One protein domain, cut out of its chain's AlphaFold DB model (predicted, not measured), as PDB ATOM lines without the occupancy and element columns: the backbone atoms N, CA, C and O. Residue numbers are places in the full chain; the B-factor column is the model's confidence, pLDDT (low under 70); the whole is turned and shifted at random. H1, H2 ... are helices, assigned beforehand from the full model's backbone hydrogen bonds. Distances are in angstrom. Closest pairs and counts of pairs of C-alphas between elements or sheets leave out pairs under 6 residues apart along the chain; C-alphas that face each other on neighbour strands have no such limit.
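AT A GLANCE: This is residues 28 to 115 of the 414 residues of the protein "Flagellar motor protein MotA" of Deltaproteobacteria bacterium (UniProt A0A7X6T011). One very long helix, H1, sticks out with residues 28 to 51 as a free arm, and its other end joins two shorter helices, H2 and H3, in a small head. H2 folds back beside residues 60 to 71 of H1, and H3 turns again to run the same way as H1. The printed part has 88 residues with three named helices in the order H1, H2, H3 and no named strand; the class is all helix. The whole is extended, with a radius of gyration of the C-alphas of 20.2 A and spans of 71 by 21 by 15 A, the arm making the length.

HOW THE PARTS SIT: H1, residues 28 to 71, touches H2, residues 81 to 91, with residues 60 to 71 alone; the closest C-alphas, of Arg 60 and Met 90, are 6.2 A apart. This hairpin has a shallow tilt of 33 degrees, only just short of steep, opposite ways. H3, residues 98 to 115, forms a second hairpin with H2, opposite ways at a shallow tilt of 34 degrees, only just short of steep. H2 and H3 only just touch, with 3 pairs of C-alphas within 8 A, H3 using residues 100 to 107 alone; the closest C-alphas, of Ile 89 and Trp 100, are 7.0 A apart. H1 and H3 are close but not clearly touching, the closest C-alphas being those of Ala 63 and Leu 104 at 7.2 A, with a shallow tilt of 22 degrees, the same way. H1, H2 and H3 are an up and down bundle, each helix running against the one before it. In H1, H2 and H3 every O i to N i+4 pair is within hydrogen-bond range.

IN THESE COORDINATES: H1 runs 64.0 A from C-alpha 28 at (143.177, 283.350, 186.966) to C-alpha 71 at (174.032, 239.155, 221.561). H2 measures 15.6 A from first to last C-alpha, and H3 25.5 A, ending with C-alpha 115 at (176.520, 228.909, 211.947).

THE WHOLE: The C-alphas farthest apart, of Glu 28 and Glu 78, are 70.5 A apart. Without residues 28 to 51, which stand free, the body spans 34 by 19 by 16 A. The printed part has no cut, and both links are short. The mean pLDDT of the printed part is 86.5; residues 91 to 95 are under 70.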
ATOM      1  N   GLU A  28     143.885 283.940 185.828       92.62
ATOM      2  CA  GLU A  28     143.177 283.350 186.966       92.62
ATOM      3  C   GLU A  28     142.995 281.835 186.784       92.62
ATOM      4  O   GLU A  28     143.239 281.063 187.712       92.62
ATOM      5  N   ASN A  29     142.660 281.387 185.570       93.19
ATOM      6  CA  ASN A  29     142.588 279.962 185.245       93.19
ATOM      7  C   ASN A  29     143.959 279.273 185.341       93.19
ATOM      8  O   ASN A  29     144.045 278.175 185.891       93.19
ATOM      9  N   GLU A  30     145.026 279.905 184.847       93.94
ATOM     10  CA  GLU A  30     146.395 279.382 184.948       93.94
ATOM     11  C   GLU A  30     146.873 279.318 186.406       93.94
ATOM     12  O   GLU A  30     147.396 278.293 186.841       93.94
ATOM     13  N   TYR A  31     146.615 280.365 187.195       93.88
ATOM     14  CA  TYR A  31     146.912 280.391 188.626       93.88
ATOM     15  C   TYR A  31     146.178 279.274 189.376       93.88
ATOM     16  O   TYR A  31     146.789 278.556 190.168       93.88
ATOM     17  N   ASN A  32     144.887 279.072 189.098       93.75
ATOM     18  CA  ASN A  32     144.107 277.996 189.710       93.75
ATOM     19  C   ASN A  32     144.622 276.606 189.300       93.75
ATOM     20  O   ASN A  32     144.700 275.712 190.145       93.75
ATOM     21  N   ALA A  33     145.036 276.425 188.041       94.25
ATOM     22  CA  ALA A  33     145.646 275.182 187.569       94.25
ATOM     23  C   ALA A  33     147.003 274.905 188.245       94.25
ATOM     24  O   ALA A  33     147.241 273.789 188.708       94.25
ATOM     25  N   LEU A  34     147.862 275.921 188.374       94.81
ATOM     26  CA  LEU A  34     149.143 275.820 189.081       94.81
ATOM     27  C   LEU A  34     148.950 275.530 190.573       94.81
ATOM     28  O   LEU A  34     149.666 274.705 191.131       94.81
ATOM     29  N   ARG A  35     147.952 276.143 191.223       94.94
ATOM     30  CA  ARG A  35     147.606 275.851 192.625       94.94
ATOM     31  C   ARG A  35     147.115 274.419 192.813       94.94
ATOM     32  O   ARG A  35     147.460 273.792 193.812       94.94
ATOM     33  N   ALA A  36     146.353 273.886 191.858       93.88
ATOM     34  CA  ALA A  36     145.950 272.484 191.869       93.88
ATOM     35  C   ALA A  36     147.155 271.539 191.695       93.88
ATOM     36  O   ALA A  36     147.253 270.549 192.417       93.88
ATOM     37  N   GLN A  37     148.102 271.865 190.804       94.69
ATOM     38  CA  GLN A  37     149.356 271.108 190.665       94.69
ATOM     39  C   GLN A  37     150.218 271.175 191.930       94.69
ATOM     40  O   GLN A  37     150.710 270.148 192.381       94.69
ATOM     41  N   GLU A  38     150.369 272.354 192.542       94.50
ATOM     42  CA  GLU A  38     151.093 272.528 193.809       94.50
ATOM     43  C   GLU A  38     150.490 271.647 194.914       94.50
ATOM     44  O   GLU A  38     151.221 270.991 195.657       94.50
ATOM     45  N   ALA A  39     149.158 271.602 195.011       93.81
ATOM     46  CA  ALA A  39     148.458 270.754 195.971       93.81
ATOM     47  C   ALA A  39     148.683 269.258 195.696       93.81
ATOM     48  O   ALA A  39     148.908 268.498 196.637       93.81
ATOM     49  N   GLN A  40     148.675 268.845 194.424       94.31
ATOM     50  CA  GLN A  40     148.948 267.462 194.040       94.31
ATOM     51  C   GLN A  40     150.392 267.060 194.365       94.31
ATOM     52  O   GLN A  40     150.595 266.054 195.034       94.31
ATOM     53  N   TYR A  41     151.383 267.878 193.999       94.44
ATOM     54  CA  TYR A  41     152.786 267.593 194.310       94.44
ATOM     55  C   TYR A  41     153.065 267.542 195.813       94.44
ATOM     56  O   TYR A  41     153.873 266.729 196.253       94.44
ATOM     57  N   LYS A  42     152.394 268.374 196.624       93.62
ATOM     58  CA  LYS A  42     152.494 268.277 198.089       93.62
ATOM     59  C   LYS A  42     151.963 266.947 198.605       93.62
ATOM     60  O   LYS A  42     152.624 266.332 199.431       93.62
ATOM     61  N   LYS A  43     150.817 266.498 198.088       93.81
ATOM     62  CA  LYS A  43     150.238 265.201 198.445       93.81
ATOM     63  C   LYS A  43     151.147 264.041 198.030       93.81
ATOM     64  O   LYS A  43     151.348 263.125 198.816       93.81
ATOM     65  N   ASP A  44     151.712 264.088 196.827       93.62
ATOM     66  CA  ASP A  44     152.626 263.047 196.344       93.62
ATOM     67  C   ASP A  44     153.900 262.992 197.204       93.62
ATOM     68  O   ASP A  44     154.322 261.913 197.606       93.62
ATOM     69  N   LEU A  45     154.450 264.150 197.587       92.69
ATOM     70  CA  LEU A  45     155.615 264.234 198.471       92.69
ATOM     71  C   LEU A  45     155.316 263.769 199.905       92.69
ATOM     72  O   LEU A  45     156.188 263.196 200.556       92.69
ATOM     73  N   GLU A  46     154.109 264.021 200.418       91.69
ATOM     74  CA  GLU A  46     153.650 263.469 201.700       91.69
ATOM     75  C   GLU A  46     153.562 261.938 201.638       91.69
ATOM     76  O   GLU A  46     154.130 261.280 202.506       91.69
ATOM     77  N   ASN A  47     152.968 261.378 200.579       91.12
ATOM     78  CA  ASN A  47     152.902 259.926 200.383       91.12
ATOM     79  C   ASN A  47     154.306 259.301 200.278       91.12
ATOM     80  O   ASN A  47     154.599 258.326 200.965       91.12
ATOM     81  N   GLU A  48     155.207 259.883 199.477       90.38
ATOM     82  CA  GLU A  48     156.594 259.405 199.362       90.38
ATOM     83  C   GLU A  48     157.335 259.469 200.707       90.38
ATOM     84  O   GLU A  48     158.109 258.571 201.043       90.38
ATOM     85  N   ARG A  49     157.095 260.510 201.517       87.00
ATOM     86  CA  ARG A  49     157.667 260.602 202.870       87.00
ATOM     87  C   ARG A  49     157.156 259.505 203.794       87.00
ATOM     88  O   ARG A  49     157.953 258.972 204.563       87.00
ATOM     89  N   GLU A  50     155.867 259.185 203.741       87.94
ATOM     90  CA  GLU A  50     155.289 258.088 204.522       87.94
ATOM     91  C   GLU A  50     155.898 256.738 204.120       87.94
ATOM     92  O   GLU A  50     156.277 255.954 204.990       87.94
ATOM     93  N   GLU A  51     156.079 256.489 202.820       87.69
ATOM     94  CA  GLU A  51     156.731 255.272 202.318       87.69
ATOM     95  C   GLU A  51     158.191 255.160 202.785       87.69
ATOM     96  O   GLU A  51     158.618 254.107 203.267       87.69
ATOM     97  N   ILE A  52     158.957 256.252 202.704       85.50
ATOM     98  CA  ILE A  52     160.346 256.314 203.187       85.50
ATOM     99  C   ILE A  52     160.409 256.051 204.695       85.50
ATOM    100  O   ILE A  52     161.267 255.288 205.144       85.50
ATOM    101  N   GLN A  53     159.494 256.636 205.472       85.00
ATOM    102  CA  GLN A  53     159.429 256.417 206.916       85.00
ATOM    103  C   GLN A  53     159.126 254.951 207.245       85.00
ATOM    104  O   GLN A  53     159.785 254.372 208.104       85.00
ATOM    105  N   ALA A  54     158.193 254.322 206.525       86.62
ATOM    106  CA  ALA A  54     157.867 252.913 206.723       86.62
ATOM    107  C   ALA A  54     159.073 251.994 206.454       86.62
ATOM    108  O   ALA A  54     159.306 251.040 207.200       86.62
ATOM    109  N   ILE A  55     159.869 252.291 205.421       85.44
ATOM    110  CA  ILE A  55     161.115 251.564 205.135       85.44
ATOM    111  C   ILE A  55     162.133 251.785 206.257       85.44
ATOM    112  O   ILE A  55     162.766 250.829 206.707       85.44
ATOM    113  N   GLU A  56     162.292 253.023 206.726       84.19
ATOM    114  CA  GLU A  56     163.210 253.334 207.819       84.19
ATOM    115  C   GLU A  56     162.850 252.575 209.099       84.19
ATOM    116  O   GLU A  56     163.716 251.933 209.701       84.19
ATOM    117  N   ASP A  57     161.574 252.590 209.474       85.44
ATOM    118  CA  ASP A  57     161.071 251.891 210.651       85.44
ATOM    119  C   ASP A  57     161.280 250.376 210.523       85.44
ATOM    120  O   ASP A  57     161.737 249.734 211.472       85.44
ATOM    121  N   ALA A  58     161.040 249.806 209.337       87.06
ATOM    122  CA  ALA A  58     161.276 248.389 209.067       87.06
ATOM    123  C   ALA A  58     162.763 248.012 209.183       87.06
ATOM    124  O   ALA A  58     163.098 247.030 209.847       87.06
ATOM    125  N   VAL A  59     163.671 248.794 208.588       85.25
ATOM    126  CA  VAL A  59     165.118 248.523 208.664       85.25
ATOM    127  C   VAL A  59     165.619 248.638 210.102       85.25
ATOM    128  O   VAL A  59     166.393 247.794 210.553       85.25
ATOM    129  N   ARG A  60     165.153 249.641 210.854       84.50
ATOM    130  CA  ARG A  60     165.517 249.804 212.268       84.50
ATOM    131  C   ARG A  60     164.974 248.678 213.141       84.50
ATOM    132  O   ARG A  60     165.695 248.221 214.026       84.50
ATOM    133  N   ALA A  61     163.746 248.224 212.895       87.06
ATOM    134  CA  ALA A  61     163.170 247.078 213.593       87.06
ATOM    135  C   ALA A  61     164.004 245.812 213.349       87.06
ATOM    136  O   ALA A  61     164.432 245.174 214.306       87.06
ATOM    137  N   ILE A  62     164.343 245.523 212.087       87.88
ATOM    138  CA  ILE A  62     165.192 244.378 211.724       87.88
ATOM    139  C   ILE A  62     166.572 244.487 212.377       87.88
ATOM    140  O   ILE A  62     167.061 243.512 212.944       87.88
ATOM    141  N   ALA A  63     167.207 245.661 212.337       85.62
ATOM    142  CA  ALA A  63     168.505 245.870 212.973       85.62
ATOM    143  C   ALA A  63     168.439 245.617 214.488       85.62
ATOM    144  O   ALA A  63     169.298 244.926 215.033       85.62
ATOM    145  N   LYS A  64     167.391 246.112 215.158       86.62
ATOM    146  CA  LYS A  64     167.166 245.893 216.592       86.62
ATOM    147  C   LYS A  64     166.981 244.410 216.927       86.62
ATOM    148  O   LYS A  64     167.597 243.923 217.873       86.62
ATOM    149  N   ASP A  65     166.176 243.697 216.147       87.12
ATOM    150  CA  ASP A  65     165.971 242.256 216.327       87.12
ATOM    151  C   ASP A  65     167.279 241.486 216.091       87.12
ATOM    152  O   ASP A  65     167.621 240.576 216.848       87.12
ATOM    153  N   THR A  66     168.065 241.906 215.096       88.31
ATOM    154  CA  THR A  66     169.381 241.329 214.789       88.31
ATOM    155  C   THR A  66     170.360 241.509 215.943       88.31
ATOM    156  O   THR A  66     171.029 240.549 216.308       88.31
ATOM    157  N   VAL A  67     170.412 242.694 216.567       85.75
ATOM    158  CA  VAL A  67     171.233 242.928 217.770       85.75
ATOM    159  C   VAL A  67     170.836 241.973 218.886       85.75
ATOM    160  O   VAL A  67     171.706 241.348 219.489       85.75
ATOM    161  N   SER A  68     169.532 241.825 219.136       83.81
ATOM    162  CA  SER A  68     169.042 240.933 220.189       83.81
ATOM    163  C   SER A  68     169.463 239.484 219.948       83.81
ATOM    164  O   SER A  68     169.916 238.827 220.878       83.81
ATOM    165  N   ILE A  69     169.341 238.991 218.712       82.12
ATOM    166  CA  ILE A  69     169.715 237.614 218.353       82.12
ATOM    167  C   ILE A  69     171.239 237.429 218.387       82.12
ATOM    168  O   ILE A  69     171.726 236.410 218.869       82.12
ATOM    169  N   SER A  70     171.994 238.410 217.887       84.75
ATOM    170  CA  SER A  70     173.459 238.373 217.831       84.75
ATOM    171  C   SER A  70     174.065 238.333 219.231       84.75
ATOM    172  O   SER A  70     175.011 237.583 219.458       84.75
ATOM    173  N   ARG A  71     173.516 239.093 220.186       82.44
ATOM    174  CA  ARG A  71     174.032 239.155 221.561       82.44
ATOM    175  C   ARG A  71     174.084 237.784 222.237       82.44
ATOM    176  O   ARG A  71     175.046 237.481 222.933       82.44
ATOM    177  N   ASP A  72     173.076 236.957 221.988       80.38
ATOM    178  CA  ASP A  72     172.944 235.642 222.610       80.38
ATOM    179  C   ASP A  72     173.654 234.534 221.794       80.38
ATOM    180  O   ASP A  72     173.592 233.357 222.149       80.38
ATOM    181  N   ASN A  73     174.366 234.888 220.711       86.56
ATOM    182  CA  ASN A  73     175.092 233.946 219.860       86.56
ATOM    183  C   ASN A  73     176.607 233.926 220.176       86.56
ATOM    184  O   ASN A  73     177.260 234.972 220.098       86.56
ATOM    185  N   PRO A  74     177.225 232.751 220.423       87.81
ATOM    186  CA  PRO A  74     178.673 232.632 220.635       87.81
ATOM    187  C   PRO A  74     179.549 233.104 219.463       87.81
ATOM    188  O   PRO A  74     180.739 233.346 219.660       87.81
ATOM    189  N   ILE A  75     178.997 233.242 218.254       90.00
ATOM    190  CA  ILE A  75     179.712 233.797 217.092       90.00
ATOM    191  C   ILE A  75     180.073 235.274 217.326       90.00
ATOM    192  O   ILE A  75     181.160 235.702 216.946       90.00
ATOM    193  N   THR A  76     179.221 236.050 217.997       88.62
ATOM    194  CA  THR A  76     179.494 237.471 218.288       88.62
ATOM    195  C   THR A  76     180.681 237.636 219.233       88.62
ATOM    196  O   THR A  76     181.494 238.534 219.042       88.62
ATOM    197  N   ALA A  77     180.851 236.717 220.184       87.19
ATOM    198  CA  ALA A  77     182.002 236.718 221.084       87.19
ATOM    199  C   ALA A  77     183.322 236.338 220.381       87.19
ATOM    200  O   ALA A  77     184.404 236.567 220.912       87.19
ATOM    201  N   GLU A  78     183.259 235.728 219.192       87.25
ATOM    202  CA  GLU A  78     184.431 235.501 218.336       87.25
ATOM    203  C   GLU A  78     184.779 236.718 217.479       87.25
ATOM    204  O   GLU A  78     185.956 236.955 217.217       87.25
ATOM    205  N   PHE A  79     183.765 237.482 217.075       88.88
ATOM    206  CA  PHE A  79     183.890 238.649 216.205       88.88
ATOM    207  C   PHE A  79     183.218 239.870 216.856       88.88
ATOM    208  O   PHE A  79     182.132 240.270 216.416       88.88
ATOM    209  N   PRO A  80     183.805 240.465 217.913       84.75
ATOM    210  CA  PRO A  80     183.174 241.550 218.669       84.75
ATOM    211  C   PRO A  80     182.818 242.776 217.816       84.75
ATOM    212  O   PRO A  80     181.839 243.465 218.102       84.75
ATOM    213  N   GLU A  81     183.549 243.014 216.721       85.50
ATOM    214  CA  GLU A  81     183.293 244.088 215.754       85.50
ATOM    215  C   GLU A  81     181.887 244.028 215.130       85.50
ATOM    216  O   GLU A  81     181.340 245.049 214.710       85.50
ATOM    217  N   ARG A  82     181.258 242.844 215.115       85.44
ATOM    218  CA  ARG A  82     179.878 242.642 214.649       85.44
ATOM    219  C   ARG A  82     178.875 243.489 215.423       85.44
ATOM    220  O   ARG A  82     177.921 243.998 214.834       85.44
ATOM    221  N   LYS A  83     179.100 243.658 216.727       83.88
ATOM    222  CA  LYS A  83     178.235 244.457 217.594       83.88
ATOM    223  C   LYS A  83     178.258 245.930 217.187       83.88
ATOM    224  O   LYS A  83     177.200 246.530 217.016       83.88
ATOM    225  N   GLU A  84     179.449 246.484 216.963       82.38
ATOM    226  CA  GLU A  84     179.622 247.893 216.586       82.38
ATOM    227  C   GLU A  84     178.917 248.225 215.261       82.38
ATOM    228  O   GLU A  84     178.293 249.281 215.130       82.38
ATOM    229  N   ILE A  85     178.960 247.300 214.293       81.81
ATOM    230  CA  ILE A  85     178.273 247.441 213.002       81.81
ATOM    231  C   ILE A  85     176.756 247.578 213.205       81.81
ATOM    232  O   ILE A  85     176.134 248.480 212.638       81.81
ATOM    233  N   LEU A  86     176.159 246.710 214.024       81.38
ATOM    234  CA  LEU A  86     174.714 246.706 214.259       81.38
ATOM    235  C   LEU A  86     174.255 247.897 215.119       81.38
ATOM    236  O   LEU A  86     173.233 248.523 214.822       81.38
ATOM    237  N   GLU A  87     175.021 248.267 216.147       80.69
ATOM    238  CA  GLU A  87     174.731 249.443 216.978       80.69
ATOM    239  C   GLU A  87     174.833 250.751 216.180       80.69
ATOM    240  O   GLU A  87     174.019 251.663 216.365       80.69
ATOM    241  N   GLY A  88     175.769 250.831 215.228       79.38
ATOM    242  CA  GLY A  88     175.904 251.969 214.316       79.38
ATOM    243  C   GLY A  88     174.655 252.216 213.458       79.38
ATOM    244  O   GLY A  88     174.298 253.372 213.202       79.38
ATOM    245  N   ILE A  89     173.951 251.148 213.071       77.19
ATOM    246  CA  ILE A  89     172.687 251.209 212.317       77.19
ATOM    247  C   ILE A  89     171.549 251.730 213.211       77.19
ATOM    248  O   ILE A  89     170.740 252.556 212.784       77.19
ATOM    249  N   MET A  90     171.506 251.311 214.479       72.94
ATOM    250  CA  MET A  90     170.485 251.756 215.432       72.94
ATOM    251  C   MET A  90     170.655 253.222 215.861       72.94
ATOM    252  O   MET A  90     169.666 253.948 215.969       72.94
ATOM    253  N   GLY A  91     171.892 253.664 216.109       68.38
ATOM    254  CA  GLY A  91     172.184 254.965 216.727       68.38
ATOM    255  C   GLY A  91     172.161 256.172 215.782       68.38
ATOM    256  O   GLY A  91     172.114 257.319 216.235       68.38
ATOM    257  N   SER A  92     172.196 255.961 214.465       68.88
ATOM    258  CA  SER A  92     172.273 257.065 213.506       68.88
ATOM    259  C   SER A  92     170.886 257.619 213.157       68.88
ATOM    260  O   SER A  92     170.009 256.891 212.705       68.88
ATOM    261  N   ARG A  93     170.713 258.945 213.287       66.62
ATOM    262  CA  ARG A  93     169.521 259.703 212.834       66.62
ATOM    263  C   ARG A  93     169.430 259.865 211.310       66.62
ATOM    264  O   ARG A  93     168.539 260.552 210.822       66.62
ATOM    265  N   LYS A  94     170.399 259.337 210.558       69.69
ATOM    266  CA  LYS A  94     170.375 259.374 209.093       69.69
ATOM    267  C   LYS A  94     169.464 258.269 208.573       69.69
ATOM    268  O   LYS A  94     169.452 257.181 209.146       69.69
ATOM    269  N   PHE A  95     168.776 258.559 207.473       69.75
ATOM    270  CA  PHE A  95     167.971 257.584 206.747       69.75
ATOM    271  C   PHE A  95     168.816 256.342 206.396       69.75
ATOM    272  O   PHE A  95     169.924 256.507 205.862       69.75
ATOM    273  N   PRO A  96     168.323 255.120 206.674       70.50
ATOM    274  CA  PRO A  96     168.969 253.877 206.278       70.50
ATOM    275  C   PRO A  96     168.918 253.724 204.753       70.50
ATOM    276  O   PRO A  96     167.991 253.157 204.185       70.50
ATOM    277  N   GLY A  97     169.923 254.262 204.065       75.88
ATOM    278  CA  GLY A  97     170.084 254.062 202.626       75.88
ATOM    279  C   GLY A  97     170.430 252.609 202.274       75.88
ATOM    280  O   GLY A  97     170.701 251.781 203.144       75.88
ATOM    281  N   MET A  98     170.524 252.314 200.972       83.00
ATOM    282  CA  MET A  98     170.850 250.972 200.458       83.00
ATOM    283  C   MET A  98     172.110 250.343 201.069       83.00
ATOM    284  O   MET A  98     172.161 249.128 201.222       83.00
ATOM    285  N   ALA A  99     173.096 251.157 201.453       83.12
ATOM    286  CA  ALA A  99     174.320 250.676 202.084       83.12
ATOM    287  C   ALA A  99     174.046 249.909 203.390       83.12
ATOM    288  O   ALA A  99     174.616 248.849 203.600       83.12
ATOM    289  N   TRP A 100     173.143 250.396 204.247       82.69
ATOM    290  CA  TRP A 100     172.838 249.713 205.512       82.69
ATOM    291  C   TRP A 100     172.042 248.432 205.300       82.69
ATOM    292  O   TRP A 100     172.268 247.449 205.997       82.69
ATOM    293  N   ILE A 101     171.137 248.429 204.317       85.69
ATOM    294  CA  ILE A 101     170.403 247.220 203.931       85.69
ATOM    295  C   ILE A 101     171.393 246.150 203.458       85.69
ATOM    296  O   ILE A 101     171.299 245.002 203.881       85.69
ATOM    297  N   GLN A 102     172.377 246.530 202.638       89.12
ATOM    298  CA  GLN A 102     173.451 245.629 202.220       89.12
ATOM    299  C   GLN A 102     174.256 245.120 203.415       89.12
ATOM    300  O   GLN A 102     174.434 243.915 203.528       89.12
ATOM    301  N   THR A 103     174.649 245.993 204.347       87.88
ATOM    302  CA  THR A 103     175.366 245.585 205.564       87.88
ATOM    303  C   THR A 103     174.572 244.581 206.406       87.88
ATOM    304  O   THR A 103     175.146 243.604 206.878       87.88
ATOM    305  N   LEU A 104     173.256 244.761 206.569       87.69
ATOM    306  CA  LEU A 104     172.411 243.790 207.281       87.69
ATOM    307  C   LEU A 104     172.328 242.450 206.542       87.69
ATOM    308  O   LEU A 104     172.399 241.392 207.160       87.69
ATOM    309  N   ILE A 105     172.191 242.478 205.216       89.94
ATOM    310  CA  ILE A 105     172.155 241.260 204.401       89.94
ATOM    311  C   ILE A 105     173.498 240.517 204.479       89.94
ATOM    312  O   ILE A 105     173.518 239.303 204.679       89.94
ATOM    313  N   GLU A 106     174.616 241.233 204.361       90.69
ATOM    314  CA  GLU A 106     175.968 240.689 204.516       90.69
ATOM    315  C   GLU A 106     176.178 240.099 205.912       90.69
ATOM    316  O   GLU A 106     176.726 239.002 206.038       90.69
ATOM    317  N   PHE A 107     175.676 240.775 206.948       90.25
ATOM    318  CA  PHE A 107     175.673 240.258 208.311       90.25
ATOM    319  C   PHE A 107     174.944 238.911 208.390       90.25
ATOM    320  O   PHE A 107     175.516 237.944 208.887       90.25
ATOM    321  N   TYR A 108     173.727 238.803 207.846       90.12
ATOM    322  CA  TYR A 108     172.979 237.543 207.858       90.12
ATOM    323  C   TYR A 108     173.669 236.427 207.074       90.12
ATOM    324  O   TYR A 108     173.667 235.284 207.526       90.12
ATOM    325  N   PHE A 109     174.276 236.717 205.921       92.62
ATOM    326  CA  PHE A 109     175.028 235.698 205.183       92.62
ATOM    327  C   PHE A 109     176.268 235.230 205.947       92.62
ATOM    328  O   PHE A 109     176.517 234.027 206.021       92.62
ATOM    329  N   SER A 110     176.995 236.158 206.570       91.06
ATOM    330  CA  SER A 110     178.132 235.843 207.438       91.06
ATOM    331  C   SER A 110     177.704 235.012 208.653       91.06
ATOM    332  O   SER A 110     178.368 234.048 209.032       91.06
ATOM    333  N   GLU A 111     176.552 235.329 209.241       88.88
ATOM    334  CA  GLU A 111     175.940 234.559 210.323       88.88
ATOM    335  C   GLU A 111     175.569 233.136 209.880       88.88
ATOM    336  O   GLU A 111     175.839 232.171 210.597       88.88
ATOM    337  N   MET A 112     174.972 232.983 208.692       90.19
ATOM    338  CA  MET A 112     174.619 231.678 208.122       90.19
ATOM    339  C   MET A 112     175.858 230.820 207.859       90.19
ATOM    340  O   MET A 112     175.848 229.627 208.162       90.19
ATOM    341  N   GLU A 113     176.922 231.420 207.327       92.56
ATOM    342  CA  GLU A 113     178.185 230.730 207.073       92.56
ATOM    343  C   GLU A 113     178.839 230.263 208.380       92.56
ATOM    344  O   GLU A 113     179.158 229.081 208.529       92.56
ATOM    345  N   GLU A 114     178.977 231.160 209.359       92.06
ATOM    346  CA  GLU A 114     179.592 230.837 210.648       92.06
ATOM    347  C   GLU A 114     178.755 229.859 211.484       92.06
ATOM    348  O   GLU A 114     179.311 229.032 212.213       92.06
ATOM    349  N   SER A 115     177.429 229.880 211.326       89.75
ATOM    350  CA  SER A 115     176.520 228.909 211.947       89.75
ATOM    351  C   SER A 115     176.715 227.483 211.423       89.75
ATOM    352  O   SER A 115     176.347 226.536 212.114       89.75
TER     353      SER A 115